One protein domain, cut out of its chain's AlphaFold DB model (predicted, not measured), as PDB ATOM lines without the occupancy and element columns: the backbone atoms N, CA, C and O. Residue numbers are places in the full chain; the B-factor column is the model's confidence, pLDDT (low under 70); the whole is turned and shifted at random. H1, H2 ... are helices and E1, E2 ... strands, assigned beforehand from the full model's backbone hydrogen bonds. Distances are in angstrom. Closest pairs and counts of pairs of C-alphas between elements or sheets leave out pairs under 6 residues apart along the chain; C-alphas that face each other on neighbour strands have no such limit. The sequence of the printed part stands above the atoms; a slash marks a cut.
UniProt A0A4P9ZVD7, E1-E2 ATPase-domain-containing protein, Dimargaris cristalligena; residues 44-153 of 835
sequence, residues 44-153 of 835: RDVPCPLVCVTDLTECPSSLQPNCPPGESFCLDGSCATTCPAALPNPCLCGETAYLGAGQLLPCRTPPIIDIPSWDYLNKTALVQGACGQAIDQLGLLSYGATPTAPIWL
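This is residues 44 to 153 of the 835 residues of the protein "E1-E2 ATPase-domain-containing protein" of Dimargaris cristalligena (UniProt A0A4P9ZVD7). The domain has little regular structure: at one end helix H1 packs on a ribbon of two short strands, E1 and E3, and loops make the other end. Short strand E2 lies near the middle. The printed 110 residues have E1, E2, E3 and H1 along the chain, E1 and E3 antiparallel; the class is mixed, with 23 residues in named elements. It is compact, radius of gyration of the C-alphas 14.8 A, spanning 44 by 32 by 21 A.

E1, residues 44 to 47, is antiparallel to E3, residues 112 to 115, at 132 degrees, with N 46 and O 113 2.9 A apart, within hydrogen-bond range. E2, residues 51 to 53, pairs with no named strand and is apart from H1, residues 123 to 134. The closest C-alphas of E3 and H1, Ile 115 and Ala 130, are 6.9 A apart. In H1 every O i to N i+4 pair is within hydrogen-bond range.

E1 begins at C-alpha 44 (362.813, 230.812, 365.990) and measures 9.3 A, E2 6.7 A, E3 10.1 A. H1 measures 16.5 A, ending at C-alpha 134 (355.617, 229.404, 378.333).

The farthest C-alphas, Gly 70 and Leu 121, are 46.8 A apart. The printed part has no cut; the link E2 to E3 is long, 58 residues. Mean pLDDT of the printed part is 70.9, with residues 85 to 88, 93 to 103, 119 to 123 and 136 to 149 under 70.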
ATOM      1  N   ARG A  44     364.227 230.429 366.103       77.94
ATOM      2  CA  ARG A  44     362.813 230.812 365.990       77.94
ATOM      3  C   ARG A  44     361.932 229.625 365.621       77.94
ATOM      4  O   ARG A  44     362.442 228.643 365.077       77.94
ATOM      5  N   ASP A  45     360.641 229.749 365.903       77.94
ATOM      6  CA  ASP A  45     359.591 228.806 365.501       77.94
ATOM      7  C   ASP A  45     359.812 227.369 366.012       77.94
ATOM      8  O   ASP A  45     359.602 226.389 365.295       77.94
ATOM      9  N   VAL A  46     360.264 227.214 367.261       79.94
ATOM     10  CA  VAL A  46     360.484 225.895 367.869       79.94
ATOM     11  C   VAL A  46     359.160 225.368 368.441       79.94
ATOM     12  O   VAL A  46     358.630 225.968 369.380       79.94
ATOM     13  N   PRO A  47     358.596 224.262 367.915       79.62
ATOM     14  CA  PRO A  47     357.378 223.680 368.467       79.62
ATOM     15  C   PRO A  47     357.673 223.011 369.812       79.62
ATOM     16  O   PRO A  47     358.647 222.264 369.943       79.62
ATOM     17  N   CYS A  48     356.827 223.260 370.809       80.75
ATOM     18  CA  CYS A  48     356.945 222.589 372.096       80.75
ATOM     19  C   CYS A  48     356.495 221.116 372.021       80.75
ATOM     20  O   CYS A  48     355.561 220.801 371.281       80.75
ATOM     21  N   PRO A  49     357.134 220.205 372.781       78.88
ATOM     22  CA  PRO A  49     356.696 218.814 372.866       78.88
ATOM     23  C   PRO A  49     355.299 218.714 373.496       78.88
ATOM     24  O   PRO A  49     354.923 219.546 374.318       78.88
ATOM     25  N   LEU A  50     354.504 217.716 373.103       79.31
ATOM     26  CA  LEU A  50     353.156 217.510 373.653       79.31
ATOM     27  C   LEU A  50     353.241 217.170 375.155       79.31
ATOM     28  O   LEU A  50     354.201 216.536 375.579       79.31
ATOM     29  N   VAL A  51     352.243 217.544 375.959       80.50
ATOM     30  CA  VAL A  51     352.162 217.138 377.376       80.50
ATOM     31  C   VAL A  51     351.142 216.011 377.521       80.50
ATOM     32  O   VAL A  51     350.029 216.124 377.006       80.50
ATOM     33  N   CYS A  52     351.518 214.943 378.222       80.19
ATOM     34  CA  CYS A  52     350.674 213.777 378.479       80.19
ATOM     35  C   CYS A  52     350.432 213.611 379.984       80.19
ATOM     36  O   CYS A  52     351.373 213.685 380.777       80.19
ATOM     37  N   VAL A  53     349.175 213.391 380.377       77.62
ATOM     38  CA  VAL A  53     348.722 213.368 381.784       77.62
ATOM     39  C   VAL A  53     347.858 212.149 382.089       77.62
ATOM     40  O   VAL A  53     347.348 211.518 381.166       77.62
ATOM     41  N   THR A  54     347.687 211.796 383.367       74.06
ATOM     42  CA  THR A  54     346.838 210.653 383.755       74.06
ATOM     43  C   THR A  54     345.370 211.026 383.930       74.06
ATOM     44  O   THR A  54     344.496 210.202 383.667       74.06
ATOM     45  N   ASP A  55     345.099 212.279 384.300       74.19
ATOM     46  CA  ASP A  55     343.766 212.875 384.321       74.19
ATOM     47  C   ASP A  55     343.790 214.250 383.624       74.19
ATOM     48  O   ASP A  55     344.744 215.014 383.759       74.19
ATOM     49  N   LEU A  56     342.733 214.600 382.881       73.38
ATOM     50  CA  LEU A  56     342.618 215.874 382.151       73.38
ATOM     51  C   LEU A  56     342.659 217.095 383.083       73.38
ATOM     52  O   LEU A  56     342.991 218.199 382.646       73.38
ATOM     53  N   THR A  57     342.339 216.900 384.364       72.81
ATOM     54  CA  THR A  57     342.431 217.937 385.400       72.81
ATOM     55  C   THR A  57     343.877 218.331 385.728       72.81
ATOM     56  O   THR A  57     344.106 219.436 386.221       72.81
ATOM     57  N   GLU A  58     344.853 217.481 385.394       74.81
ATOM     58  CA  GLU A  58     346.288 217.692 385.624       74.81
ATOM     59  C   GLU A  58     346.971 218.479 384.489       74.81
ATOM     60  O   GLU A  58     348.130 218.877 384.626       74.81
ATOM     61  N   CYS A  59     346.270 218.733 383.373       75.94
ATOM     62  CA  CYS A  59     346.785 219.599 382.315       75.94
ATOM     63  C   CYS A  59     346.979 221.039 382.841       75.94
ATOM     64  O   CYS A  59     346.111 221.548 383.563       75.94
ATOM     65  N   PRO A  60     348.057 221.741 382.427       76.75
ATOM     66  CA  PRO A  60     348.214 223.173 382.675       76.75
ATOM     67  C   PRO A  60     346.959 223.938 382.256       76.75
ATOM     68  O   PRO A  60     346.363 223.631 381.224       76.75
ATOM     69  N   SER A  61     346.581 224.974 383.002       72.00
ATOM     70  CA  SER A  61     345.388 225.791 382.721       72.00
ATOM     71  C   SER A  61     345.377 226.400 381.311       72.00
ATOM     72  O   SER A  61     344.309 226.617 380.744       72.00
ATOM     73  N   SER A  62     346.550 226.622 380.709       71.94
ATOM     74  CA  SER A  62     346.720 227.079 379.323       71.94
ATOM     75  C   SER A  62     346.449 225.998 378.262       71.94
ATOM     76  O   SER A  62     346.146 226.331 377.116       71.94
ATOM     77  N   LEU A  63     346.523 224.714 378.632       74.56
ATOM     78  CA  LEU A  63     346.402 223.551 377.743       74.56
ATOM     79  C   LEU A  63     345.233 222.615 378.098       74.56
ATOM     80  O   LEU A  63     345.100 221.554 377.482       74.56
ATOM     81  N   GLN A  64     344.375 222.998 379.051       75.06
ATOM     82  CA  GLN A  64     343.172 222.236 379.389       75.06
ATOM     83  C   GLN A  64     342.215 222.161 378.183       75.06
ATOM     84  O   GLN A  64     341.900 223.191 377.571       75.06
ATOM     85  N   PRO A  65     341.739 220.960 377.814       71.50
ATOM     86  CA  PRO A  65     340.809 220.809 376.708       71.50
ATOM     87  C   PRO A  65     339.427 221.349 377.094       71.50
ATOM     88  O   PRO A  65     338.840 220.942 378.092       71.50
ATOM     89  N   ASN A  66     338.892 222.260 376.281       76.94
ATOM     90  CA  ASN A  66     337.532 222.772 376.420       76.94
ATOM     91  C   ASN A  66     336.752 222.426 375.147       76.94
ATOM     92  O   ASN A  66     336.963 223.058 374.108       76.94
ATOM     93  N   CYS A  67     335.911 221.390 375.212       76.19
ATOM     94  CA  CYS A  67     335.102 220.957 374.075       76.19
ATOM     95  C   CYS A  67     333.774 221.738 374.004       76.19
ATOM     96  O   CYS A  67     333.206 222.089 375.043       76.19
ATOM     97  N   PRO A  68     333.247 222.002 372.795       80.75
ATOM     98  CA  PRO A  68     331.911 222.559 372.606       80.75
ATOM     99  C   PRO A  68     330.821 221.733 373.323       80.75
ATOM    100  O   PRO A  68     330.962 220.517 373.478       80.75
ATOM    101  N   PRO A  69     329.699 222.353 373.742       74.75
ATOM    102  CA  PRO A  69     328.620 221.638 374.423       74.75
ATOM    103  C   PRO A  69     328.034 220.537 373.524       74.75
ATOM    104  O   PRO A  69     327.454 220.828 372.481       74.75
ATOM    105  N   GLY A  70     328.169 219.275 373.950       72.56
ATOM    106  CA  GLY A  70     327.720 218.087 373.206       72.56
ATOM    107  C   GLY A  70     328.845 217.212 372.636       72.56
ATOM    108  O   GLY A  70     328.551 216.154 372.083       72.56
ATOM    109  N   GLU A  71     330.110 217.610 372.794       81.19
ATOM    110  CA  GLU A  71     331.286 216.847 372.359       81.19
ATOM    111  C   GLU A  71     332.115 216.350 373.554       81.19
ATOM    112  O   GLU A  71     332.257 217.038 374.565       81.19
ATOM    113  N   SER A  72     332.675 215.148 373.430       76.75
ATOM    114  CA  SER A  72     333.620 214.554 374.379       76.75
ATOM    115  C   SER A  72     335.045 214.598 373.827       76.75
ATOM    116  O   SER A  72     335.246 214.455 372.620       76.75
ATOM    117  N   PHE A  73     336.033 214.764 374.708       79.00
ATOM    118  CA  PHE A  73     337.452 214.715 374.350       79.00
ATOM    119  C   PHE A  73     337.887 213.268 374.081       79.00
ATOM    120  O   PHE A  73     337.702 212.391 374.927       79.00
ATOM    121  N   CYS A  74     338.434 213.017 372.897       77.75
ATOM    122  CA  CYS A  74     338.808 211.696 372.412       77.75
ATOM    123  C   CYS A  74     340.302 211.392 372.621       77.75
ATOM    124  O   CYS A  74     341.118 212.273 372.887       77.75
ATOM    125  N   LEU A  75     340.667 210.110 372.496       73.88
ATOM    126  CA  LEU A  75     342.023 209.594 372.761       73.88
ATOM    127  C   LEU A  75     343.104 210.099 371.795       73.88
ATOM    128  O   LEU A  75     344.287 209.942 372.077       73.88
ATOM    129  N   ASP A  76     342.710 210.700 370.677       71.06
ATOM    130  CA  ASP A  76     343.586 211.348 369.698       71.06
ATOM    131  C   ASP A  76     343.847 212.834 370.009       71.06
ATOM    132  O   ASP A  76     344.607 213.488 369.297       71.06
ATOM    133  N   GLY A  77     343.231 213.377 371.066       71.44
ATOM    134  CA  GLY A  77     343.319 214.789 371.435       71.44
ATOM    135  C   GLY A  77     342.306 215.700 370.729       71.44
ATOM    136  O   GLY A  77     342.423 216.924 370.834       71.44
ATOM    137  N   SER A  78     341.326 215.140 370.009       78.31
ATOM    138  CA  SER A  78     340.255 215.891 369.338       78.31
ATOM    139  C   SER A  78     338.948 215.907 370.151       78.31
ATOM    140  O   SER A  78     338.719 215.050 371.001       78.31
ATOM    141  N   CYS A  79     338.076 216.891 369.912       79.25
ATOM    142  CA  CYS A  79     336.708 216.902 370.448       79.25
ATOM    143  C   CYS A  79     335.753 216.343 369.386       79.25
ATOM    144  O   CYS A  79     335.761 216.812 368.248       79.25
ATOM    145  N   ALA A  80     334.942 215.344 369.741       79.06
ATOM    146  CA  ALA A  80     333.924 214.786 368.852       79.06
ATOM    147  C   ALA A  80     332.672 214.353 369.629       79.06
ATOM    148  O   ALA A  80     332.729 214.038 370.817       79.06
ATOM    149  N   THR A  81     331.523 214.294 368.953       77.19
ATOM    150  CA  THR A  81     330.238 213.867 369.545       77.19
ATOM    151  C   THR A  81     330.207 212.377 369.911       77.19
ATOM    152  O   THR A  81     329.506 211.982 370.838       77.19
ATOM    153  N   THR A  82     330.991 211.549 369.215       78.12
ATOM    154  CA  THR A  82     331.212 210.125 369.512       78.12
ATOM    155  C   THR A  82     332.644 209.740 369.148       78.12
ATOM    156  O   THR A  82     333.010 209.829 367.977       78.12
ATOM    157  N   CYS A  83     333.439 209.280 370.118       74.75
ATOM    158  CA  CYS A  83     334.818 208.847 369.875       74.75
ATOM    159  C   CYS A  83     334.865 207.431 369.259       74.75
ATOM    160  O   CYS A  83     334.352 206.488 369.869       74.75
ATOM    161  N   PRO A  84     335.486 207.236 368.080       76.00
ATOM    162  CA  PRO A  84     335.755 205.911 367.524       76.00
ATOM    163  C   PRO A  84     336.637 205.065 368.457       76.00
ATOM    164  O   PRO A  84     337.587 205.569 369.050       76.00
ATOM    165  N   ALA A  85     336.374 203.756 368.544       61.84
ATOM    166  CA  ALA A  85     337.090 202.845 369.450       61.84
ATOM    167  C   ALA A  85     338.572 202.596 369.083       61.84
ATOM    168  O   ALA A  85     339.311 202.041 369.889       61.84
ATOM    169  N   ALA A  86     339.005 202.984 367.880       62.16
ATOM    170  CA  ALA A  86     340.342 202.721 367.344       62.16
ATOM    171  C   ALA A  86     341.068 204.022 366.954       62.16
ATOM    172  O   ALA A  86     341.526 204.172 365.822       62.16
ATOM    173  N   LEU A  87     341.130 204.982 367.877       69.00
ATOM    174  CA  LEU A  87     341.912 206.204 367.694       69.00
ATOM    175  C   LEU A  87     343.356 206.009 368.195       69.00
ATOM    176  O   LEU A  87     343.542 205.499 369.303       69.00
ATOM    177  N   PRO A  88     344.378 206.397 367.408       67.81
ATOM    178  CA  PRO A  88     345.766 206.328 367.841       67.81
ATOM    179  C   PRO A  88     346.018 207.371 368.931       67.81
ATOM    180  O   PRO A  88     345.768 208.556 368.732       67.81
ATOM    181  N   ASN A  89     346.528 206.928 370.078       73.19
ATOM    182  CA  ASN A  89     346.903 207.834 371.154       73.19
ATOM    183  C   ASN A  89     348.313 208.398 370.887       73.19
ATOM    184  O   ASN A  89     349.277 207.623 370.911       73.19
ATOM    185  N   PRO A  90     348.470 209.715 370.661       72.06
ATOM    186  CA  PRO A  90     349.776 210.321 370.412       72.06
ATOM    187  C   PRO A  90     350.732 210.170 371.606       72.06
ATOM    188  O   PRO A  90     351.939 210.082 371.402       72.06
ATOM    189  N   CYS A  91     350.216 210.033 372.833       74.19
ATOM    190  CA  CYS A  91     351.015 209.821 374.043       74.19
ATOM    191  C   CYS A  91     351.659 208.431 374.154       74.19
ATOM    192  O   CYS A  91     352.429 208.201 375.082       74.19
ATOM    193  N   LEU A  92     351.347 207.505 373.239       70.12
ATOM    194  CA  LEU A  92     351.908 206.147 373.204       70.12
ATOM    195  C   LEU A  92     352.968 205.958 372.106       70.12
ATOM    196  O   LEU A  92     353.416 204.838 371.878       70.12
ATOM    197  N   CYS A  93     353.345 207.019 371.381       67.69
ATOM    198  CA  CYS A  93     354.404 207.013 370.356       67.69
ATOM    199  C   CYS A  93     354.234 206.022 369.178       67.69
ATOM    200  O   CYS A  93     355.104 205.950 368.312       67.69
ATOM    201  N   GLY A  94     353.123 205.282 369.117       63.94
ATOM    202  CA  GLY A  94     352.863 204.210 368.149       63.94
ATOM    203  C   GLY A  94     352.938 202.787 368.723       63.94
ATOM    204  O   GLY A  94     352.565 201.847 368.022       63.94
ATOM    205  N   GLU A  95     353.355 202.596 369.979       60.09
ATOM    206  CA  GLU A  95     353.338 201.276 370.621       60.09
ATOM    207  C   GLU A  95     351.916 200.901 371.065       60.09
ATOM    208  O   GLU A  95     351.256 201.614 371.819       60.09
ATOM    209  N   THR A  96     351.422 199.750 370.603       53.62
ATOM    210  CA  THR A  96     350.073 199.254 370.931       53.62
ATOM    211  C   THR A  96     350.029 198.395 372.199       53.62
ATOM    212  O   THR A  96     348.969 197.868 372.533       53.62
ATOM    213  N   ALA A  97     351.154 198.188 372.895       46.22
ATOM    214  CA  ALA A  97     351.253 197.187 373.954       46.22
ATOM    215  C   ALA A  97     352.140 197.625 375.141       46.22
ATOM    216  O   ALA A  97     353.353 197.699 375.020       46.22
ATOM    217  N   TYR A  98     351.486 197.769 376.302       41.06
ATOM    218  CA  TYR A  98     352.009 197.763 377.679       41.06
ATOM    219  C   TYR A  98     352.849 198.943 378.196       41.06
ATOM    220  O   TYR A  98     354.069 198.922 378.131       41.06
ATOM    221  N   LEU A  99     352.201 199.783 379.011       42.66
ATOM    222  CA  LEU A  99     352.645 200.039 380.387       42.66
ATOM    223  C   LEU A  99     351.419 199.915 381.309       42.66
ATOM    224  O   LEU A  99     350.350 200.451 381.025       42.66
ATOM    225  N   GLY A 100     351.539 199.113 382.366       43.47
ATOM    226  CA  GLY A 100     350.471 198.910 383.342       43.47
ATOM    227  C   GLY A 100     350.148 200.189 384.125       43.47
ATOM    228  O   GLY A 100     351.050 200.942 384.470       43.47
ATOM    229  N   ALA A 101     348.857 200.348 384.438       41.56
ATOM    230  CA  ALA A 101     348.237 201.363 385.301       41.56
ATOM    231  C   ALA A 101     348.394 202.839 384.861       41.56
ATOM    232  O   ALA A 101     349.319 203.530 385.271       41.56
ATOM    233  N   GLY A 102     347.396 203.327 384.110       54.00
ATOM    234  CA  GLY A 102     347.173 204.748 383.797       54.00
ATOM    235  C   GLY A 102     347.103 205.005 382.292       54.00
ATOM    236  O   GLY A 102     348.112 204.932 381.600       54.00
ATOM    237  N   GLN A 103     345.913 205.281 381.757       65.25
ATOM    238  CA  GLN A 103     345.746 205.658 380.352       65.25
ATOM    239  C   GLN A 103     346.188 207.119 380.193       65.25
ATOM    240  O   GLN A 103     345.475 208.017 380.622       65.25
ATOM    241  N   LEU A 104     347.378 207.357 379.630       72.00
ATOM    242  CA  LEU A 104     347.884 208.714 379.394       72.00
ATOM    243  C   LEU A 104     347.040 209.423 378.328       72.00
ATOM    244  O   LEU A 104     346.820 208.874 377.248       72.00
ATOM    245  N   LEU A 105     346.592 210.639 378.619       77.00
ATOM    246  CA  LEU A 105     345.778 211.480 377.746       77.00
ATOM    247  C   LEU A 105     346.594 212.697 377.276       77.00
ATOM    248  O   LEU A 105     347.304 213.297 378.090       77.00
ATOM    249  N   PRO A 106     346.510 213.083 375.990       80.19
ATOM    250  CA  PRO A 106     347.186 214.275 375.487       80.19
ATOM    251  C   PRO A 106     346.472 215.558 375.930       80.19
ATOM    252  O   PRO A 106     345.253 215.665 375.807       80.19
ATOM    253  N   CYS A 107     347.220 216.565 376.383       79.69
ATOM    254  CA  CYS A 107     346.700 217.932 376.516       79.69
ATOM    255  C   CYS A 107     346.601 218.618 375.133       79.69
ATOM    256  O   CYS A 107     347.052 218.085 374.116       79.69
ATOM    257  N   ARG A 108     346.021 219.829 375.074       79.31
ATOM    258  CA  ARG A 108     345.923 220.615 373.828       79.31
ATOM    259  C   ARG A 108     347.307 220.891 373.218       79.31
ATOM    260  O   ARG A 108     348.302 220.970 373.935       79.31
ATOM    261  N   THR A 109     347.355 221.089 371.897       74.69
ATOM    262  CA  THR A 109     348.580 221.440 371.157       74.69
ATOM    263  C   THR A 109     349.328 222.600 371.829       74.69
ATOM    264  O   THR A 109     348.739 223.679 371.975       74.69
ATOM    265  N   PRO A 110     350.594 222.405 372.229       75.94
ATOM    266  CA  PRO A 110     351.370 223.417 372.930       75.94
ATOM    267  C   PRO A 110     351.785 224.566 371.989       75.94
ATOM    268  O   PRO A 110     351.740 224.416 370.764       75.94
ATOM    269  N   PRO A 111     352.169 225.733 372.538       77.56
ATOM    270  CA  PRO A 111     352.567 226.889 371.740       77.56
ATOM    271  C   PRO A 111     353.903 226.671 371.011       77.56
ATOM    272  O   PRO A 111     354.738 225.864 371.417       77.56
ATOM    273  N   ILE A 112     354.110 227.429 369.934       80.94
ATOM    274  CA  ILE A 112     355.405 227.560 369.251       80.94
ATOM    275  C   ILE A 112     356.169 228.704 369.926       80.94
ATOM    276  O   ILE A 112     355.583 229.758 370.180       80.94
ATOM    277  N   ILE A 113     357.452 228.497 370.230       82.44
ATOM    278  CA  ILE A 113     358.276 229.448 370.986       82.44
ATOM    279  C   ILE A 113     359.575 229.814 370.263       82.44
ATOM    280  O   ILE A 113     360.130 229.029 369.492       82.44
ATOM    281  N   ASP A 114     360.100 230.994 370.585       81.69
ATOM    282  CA  ASP A 114     361.418 231.452 370.146       81.69
ATOM    283  C   ASP A 114     362.425 231.325 371.294       81.69
ATOM    284  O   ASP A 114     362.204 231.839 372.393       81.69
ATOM    285  N   ILE A 115     363.560 230.669 371.046       81.94
ATOM    286  CA  ILE A 115     364.614 230.467 372.047       81.94
ATOM    287  C   ILE A 115     365.773 231.421 371.737       81.94
ATOM    288  O   ILE A 115     366.432 231.249 370.709       81.94
ATOM    289  N   PRO A 116     366.056 232.418 372.598       73.44
ATOM    290  CA  PRO A 116     367.010 233.486 372.296       73.44
ATOM    291  C   PRO A 116     368.475 233.025 372.294       73.44
ATOM    292  O   PRO A 116     369.279 233.585 371.557       73.44
ATOM    293  N   SER A 117     368.802 231.993 373.077       76.69
ATOM    294  CA  SER A 117     370.155 231.441 373.215       76.69
ATOM    295  C   SER A 117     370.121 229.932 372.984       76.69
ATOM    296  O   SER A 117     369.908 229.162 373.921       76.69
ATOM    297  N   TRP A 118     370.278 229.500 371.734       72.75
ATOM    298  CA  TRP A 118     370.198 228.084 371.378       72.75
ATOM    299  C   TRP A 118     371.553 227.377 371.526       72.75
ATOM    300  O   TRP A 118     372.481 227.646 370.762       72.75
ATOM    301  N   ASP A 119     371.650 226.438 372.471       68.81
ATOM    302  CA  ASP A 119     372.769 225.494 372.590       68.81
ATOM    303  C   ASP A 119     372.360 224.117 372.044       68.81
ATOM    304  O   ASP A 119     371.361 223.527 372.464       68.81
ATOM    305  N   TYR A 120     373.138 223.592 371.097       61.91
ATOM    306  CA  TYR A 120     372.874 222.302 370.465       61.91
ATOM    307  C   TYR A 120     373.155 221.114 371.400       61.91
ATOM    308  O   TYR A 120     372.470 220.094 371.305       61.91
ATOM    309  N   LEU A 121     374.114 221.244 372.327       56.12
ATOM    310  CA  LEU A 121     374.496 220.175 373.259       56.12
ATOM    311  C   LEU A 121     373.426 219.929 374.326       56.12
ATOM    312  O   LEU A 121     373.267 218.802 374.788       56.12
ATOM    313  N   ASN A 122     372.663 220.967 374.676       67.00
ATOM    314  CA  ASN A 122     371.598 220.897 375.673       67.00
ATOM    315  C   ASN A 122     370.207 221.146 375.067       67.00
ATOM    316  O   ASN A 122     369.317 221.690 375.724       67.00
ATOM    317  N   LYS A 123     370.019 220.767 373.792       69.56
ATOM    318  CA  LYS A 123     368.808 221.077 373.013       69.56
ATOM    319  C   LYS A 123     367.516 220.642 373.711       69.56
ATOM    320  O   LYS A 123     366.553 221.395 373.724       69.56
ATOM    321  N   THR A 124     367.490 219.450 374.308       70.31
ATOM    322  CA  THR A 124     366.291 218.886 374.942       70.31
ATOM    323  C   THR A 124     365.936 219.650 376.210       70.31
ATOM    324  O   THR A 124     364.801 220.098 376.340       70.31
ATOM    325  N   ALA A 125     366.904 219.905 377.096       70.56
ATOM    326  CA  ALA A 125     366.651 220.652 378.326       70.56
ATOM    327  C   ALA A 125     366.338 222.136 378.066       70.56
ATOM    328  O   ALA A 125     365.522 222.718 378.775       70.56
ATOM    329  N   LEU A 126     366.945 222.754 377.043       77.62
ATOM    330  CA  LEU A 126     366.644 224.137 376.657       77.62
ATOM    331  C   LEU A 126     365.236 224.286 376.083       77.62
ATOM    332  O   LEU A 126     364.525 225.212 376.467       77.62
ATOM    333  N   VAL A 127     364.823 223.370 375.200       77.06
ATOM    334  CA  VAL A 127     363.450 223.347 374.674       77.06
ATOM    335  C   VAL A 127     362.463 223.109 375.807       77.06
ATOM    336  O   VAL A 127     361.537 223.893 375.968       77.06
ATOM    337  N   GLN A 128     362.683 222.087 376.637       74.38
ATOM    338  CA  GLN A 128     361.800 221.777 377.764       74.38
ATOM    339  C   GLN A 128     361.730 222.922 378.783       74.38
ATOM    340  O   GLN A 128     360.655 223.212 379.302       74.38
ATOM    341  N   GLY A 129     362.845 223.608 379.049       77.81
ATOM    342  CA  GLY A 129     362.896 224.757 379.952       77.81
ATOM    343  C   GLY A 129     362.144 225.974 379.409       77.81
ATOM    344  O   GLY A 129     361.337 226.561 380.126       77.81
ATOM    345  N   ALA A 130     362.364 226.330 378.141       79.38
ATOM    346  CA  ALA A 130     361.686 227.459 377.506       79.38
ATOM    347  C   ALA A 130     360.185 227.181 377.288       79.38
ATOM    348  O   ALA A 130     359.350 228.049 377.536       79.38
ATOM    349  N   CYS A 131     359.828 225.949 376.912       79.75
ATOM    350  CA  CYS A 131     358.438 225.513 376.802       79.75
ATOM    351  C   CYS A 131     357.746 225.472 378.163       79.75
ATOM    352  O   CYS A 131     356.626 225.955 378.275       79.75
ATOM    353  N   GLY A 132     358.419 224.971 379.205       76.94
ATOM    354  CA  GLY A 132     357.896 224.939 380.572       76.94
ATOM    355  C   GLY A 132     357.603 226.330 381.138       76.94
ATOM    356  O   GLY A 132     356.591 226.527 381.806       76.94
ATOM    357  N   GLN A 133     358.436 227.323 380.805       78.38
ATOM    358  CA  GLN A 133     358.175 228.727 381.139       78.38
ATOM    359  C   GLN A 133     356.966 229.300 380.389       78.38
ATOM    360  O   GLN A 133     356.216 230.077 380.965       78.38
ATOM    361  N   ALA A 134     356.747 228.915 379.128       76.75
ATOM    362  CA  ALA A 134     355.617 229.404 378.333       76.75
ATOM    363  C   ALA A 134     354.255 228.837 378.778       76.75
ATOM    364  O   ALA A 134     353.220 229.432 378.483       76.75
ATOM    365  N   ILE A 135     354.248 227.693 379.471       74.88
ATOM    366  CA  ILE A 135     353.029 227.021 379.951       74.88
ATOM    367  C   ILE A 135     352.851 227.095 381.479       74.88
ATOM    368  O   ILE A 135     351.991 226.397 382.011       74.88
ATOM    369  N   ASP A 136     353.643 227.925 382.171       67.69
ATOM    370  CA  ASP A 136     353.653 228.091 383.637       67.69
ATOM    371  C   ASP A 136     353.846 226.774 384.431       67.69
ATOM    372  O   ASP A 136     353.388 226.630 385.567       67.69
ATOM    373  N   GLN A 137     354.572 225.804 383.864       68.25
ATOM    374  CA  GLN A 137     354.965 224.556 384.532       68.25
ATOM    375  C   GLN A 137     356.440 224.234 384.263       68.25
ATOM    376  O   GLN A 137     356.820 223.760 383.191       68.25
ATOM    377  N   LEU A 138     357.287 224.445 385.272       57.09
ATOM    378  CA  LEU A 138     358.695 224.044 385.255       57.09
ATOM    379  C   LEU A 138     358.873 222.660 385.897       57.09
ATOM    380  O   LEU A 138     358.426 222.440 387.019       57.09
ATOM    381  N   GLY A 139     359.590 221.756 385.218       60.31
ATOM    382  CA  GLY A 139     360.049 220.484 385.801       60.31
ATOM    383  C   GLY A 139     359.225 219.233 385.471       60.31
ATOM    384  O   GLY A 139     359.297 218.264 386.223       60.31
ATOM    385  N   LEU A 140     358.465 219.232 384.372       65.94
ATOM    386  CA  LEU A 140     357.811 218.024 383.847       65.94
ATOM    387  C   LEU A 140     358.838 216.915 383.555       65.94
ATOM    388  O   LEU A 140     359.934 217.190 383.060       65.94
ATOM    389  N   LEU A 141     358.482 215.664 383.859       59.81
ATOM    390  CA  LEU A 141     359.361 214.509 383.654       59.81
ATOM    391  C   LEU A 141     359.423 214.129 382.164       59.81
ATOM    392  O   LEU A 141     358.450 214.290 381.428       59.81
ATOM    393  N   SER A 142     360.563 213.606 381.713       59.84
ATOM    394  CA  SER A 142     360.704 213.043 380.363       59.84
ATOM    395  C   SER A 142     359.985 211.690 380.243       59.84
ATOM    396  O   SER A 142     359.792 210.989 381.241       59.84
ATOM    397  N   TYR A 143     359.613 211.307 379.018       54.22
ATOM    398  CA  TYR A 143     358.946 210.036 378.716       54.22
ATOM    399  C   TYR A 143     359.664 208.820 379.341       54.22
ATOM    400  O   TYR A 143     360.892 208.722 379.312       54.22
ATOM    401  N   GLY A 144     358.894 207.889 379.916       55.06
ATOM    402  CA  GLY A 144     359.406 206.680 380.579       55.06
ATOM    403  C   GLY A 144     359.659 206.791 382.094       55.06
ATOM    404  O   GLY A 144     359.977 205.780 382.720       55.06
ATOM    405  N   ALA A 145     359.491 207.965 382.712       54.69
ATOM    406  CA  ALA A 145     359.408 208.084 384.173       54.69
ATOM    407  C   ALA A 145     358.079 207.502 384.713       54.69
ATOM    408  O   ALA A 145     357.111 207.360 383.968       54.69
ATOM    409  N   THR A 146     358.017 207.138 386.001       54.75
ATOM    410  CA  THR A 146     356.811 206.547 386.622       54.75
ATOM    411  C   THR A 146     355.558 207.403 386.368       54.75
ATOM    412  O   THR A 146     355.646 208.621 386.537       54.75
ATOM    413  N   PRO A 147     354.395 206.808 386.024       55.72
ATOM    414  CA  PRO A 147     353.214 207.502 385.484       55.72
ATOM    415  C   PRO A 147     352.400 208.274 386.541       55.72
ATOM    416  O   PRO A 147     351.179 208.275 386.520       55.72
ATOM    417  N   THR A 148     353.057 208.907 387.507       56.94
ATOM    418  CA  THR A 148     352.411 209.623 388.620       56.94
ATOM    419  C   THR A 148     352.476 211.144 388.473       56.94
ATOM    420  O   THR A 148     352.150 211.855 389.418       56.94
ATOM    421  N   ALA A 149     352.967 211.655 387.341       65.12
ATOM    422  CA  ALA A 149     353.131 213.082 387.082       65.12
ATOM    423  C   ALA A 149     352.972 213.392 385.580       65.12
ATOM    424  O   ALA A 149     353.214 212.505 384.758       65.12
ATOM    425  N   PRO A 150     352.601 214.635 385.216       70.25
ATOM    426  CA  PRO A 150     352.573 215.088 383.828       70.25
ATOM    427  C   PRO A 150     353.960 214.940 383.176       70.25
ATOM    428  O   PRO A 150     354.985 215.293 383.772       70.25
ATOM    429  N   ILE A 151     353.987 214.411 381.952       74.75
ATOM    430  CA  ILE A 151     355.222 214.130 381.209       74.75
ATOM    431  C   ILE A 151     355.283 214.918 379.901       74.75
ATOM    432  O   ILE A 151     354.267 215.111 379.227       74.75
ATOM    433  N   TRP A 152     356.490 215.325 379.509       75.38
ATOM    434  CA  TRP A 152     356.748 215.738 378.133       75.38
ATOM    435  C   TRP A 152     356.776 214.502 377.234       75.38
ATOM    436  O   TRP A 152     357.491 213.533 377.506       75.38
ATOM    437  N   LEU A 153     356.033 214.560 376.133       71.38
ATOM    438  CA  LEU A 153     356.092 213.582 375.062       71.38
ATOM    439  C   LEU A 153     357.385 213.792 374.278       71.38
ATOM    440  O   LEU A 153     357.436 214.522 373.290       71.38
TER     441      LEU A 153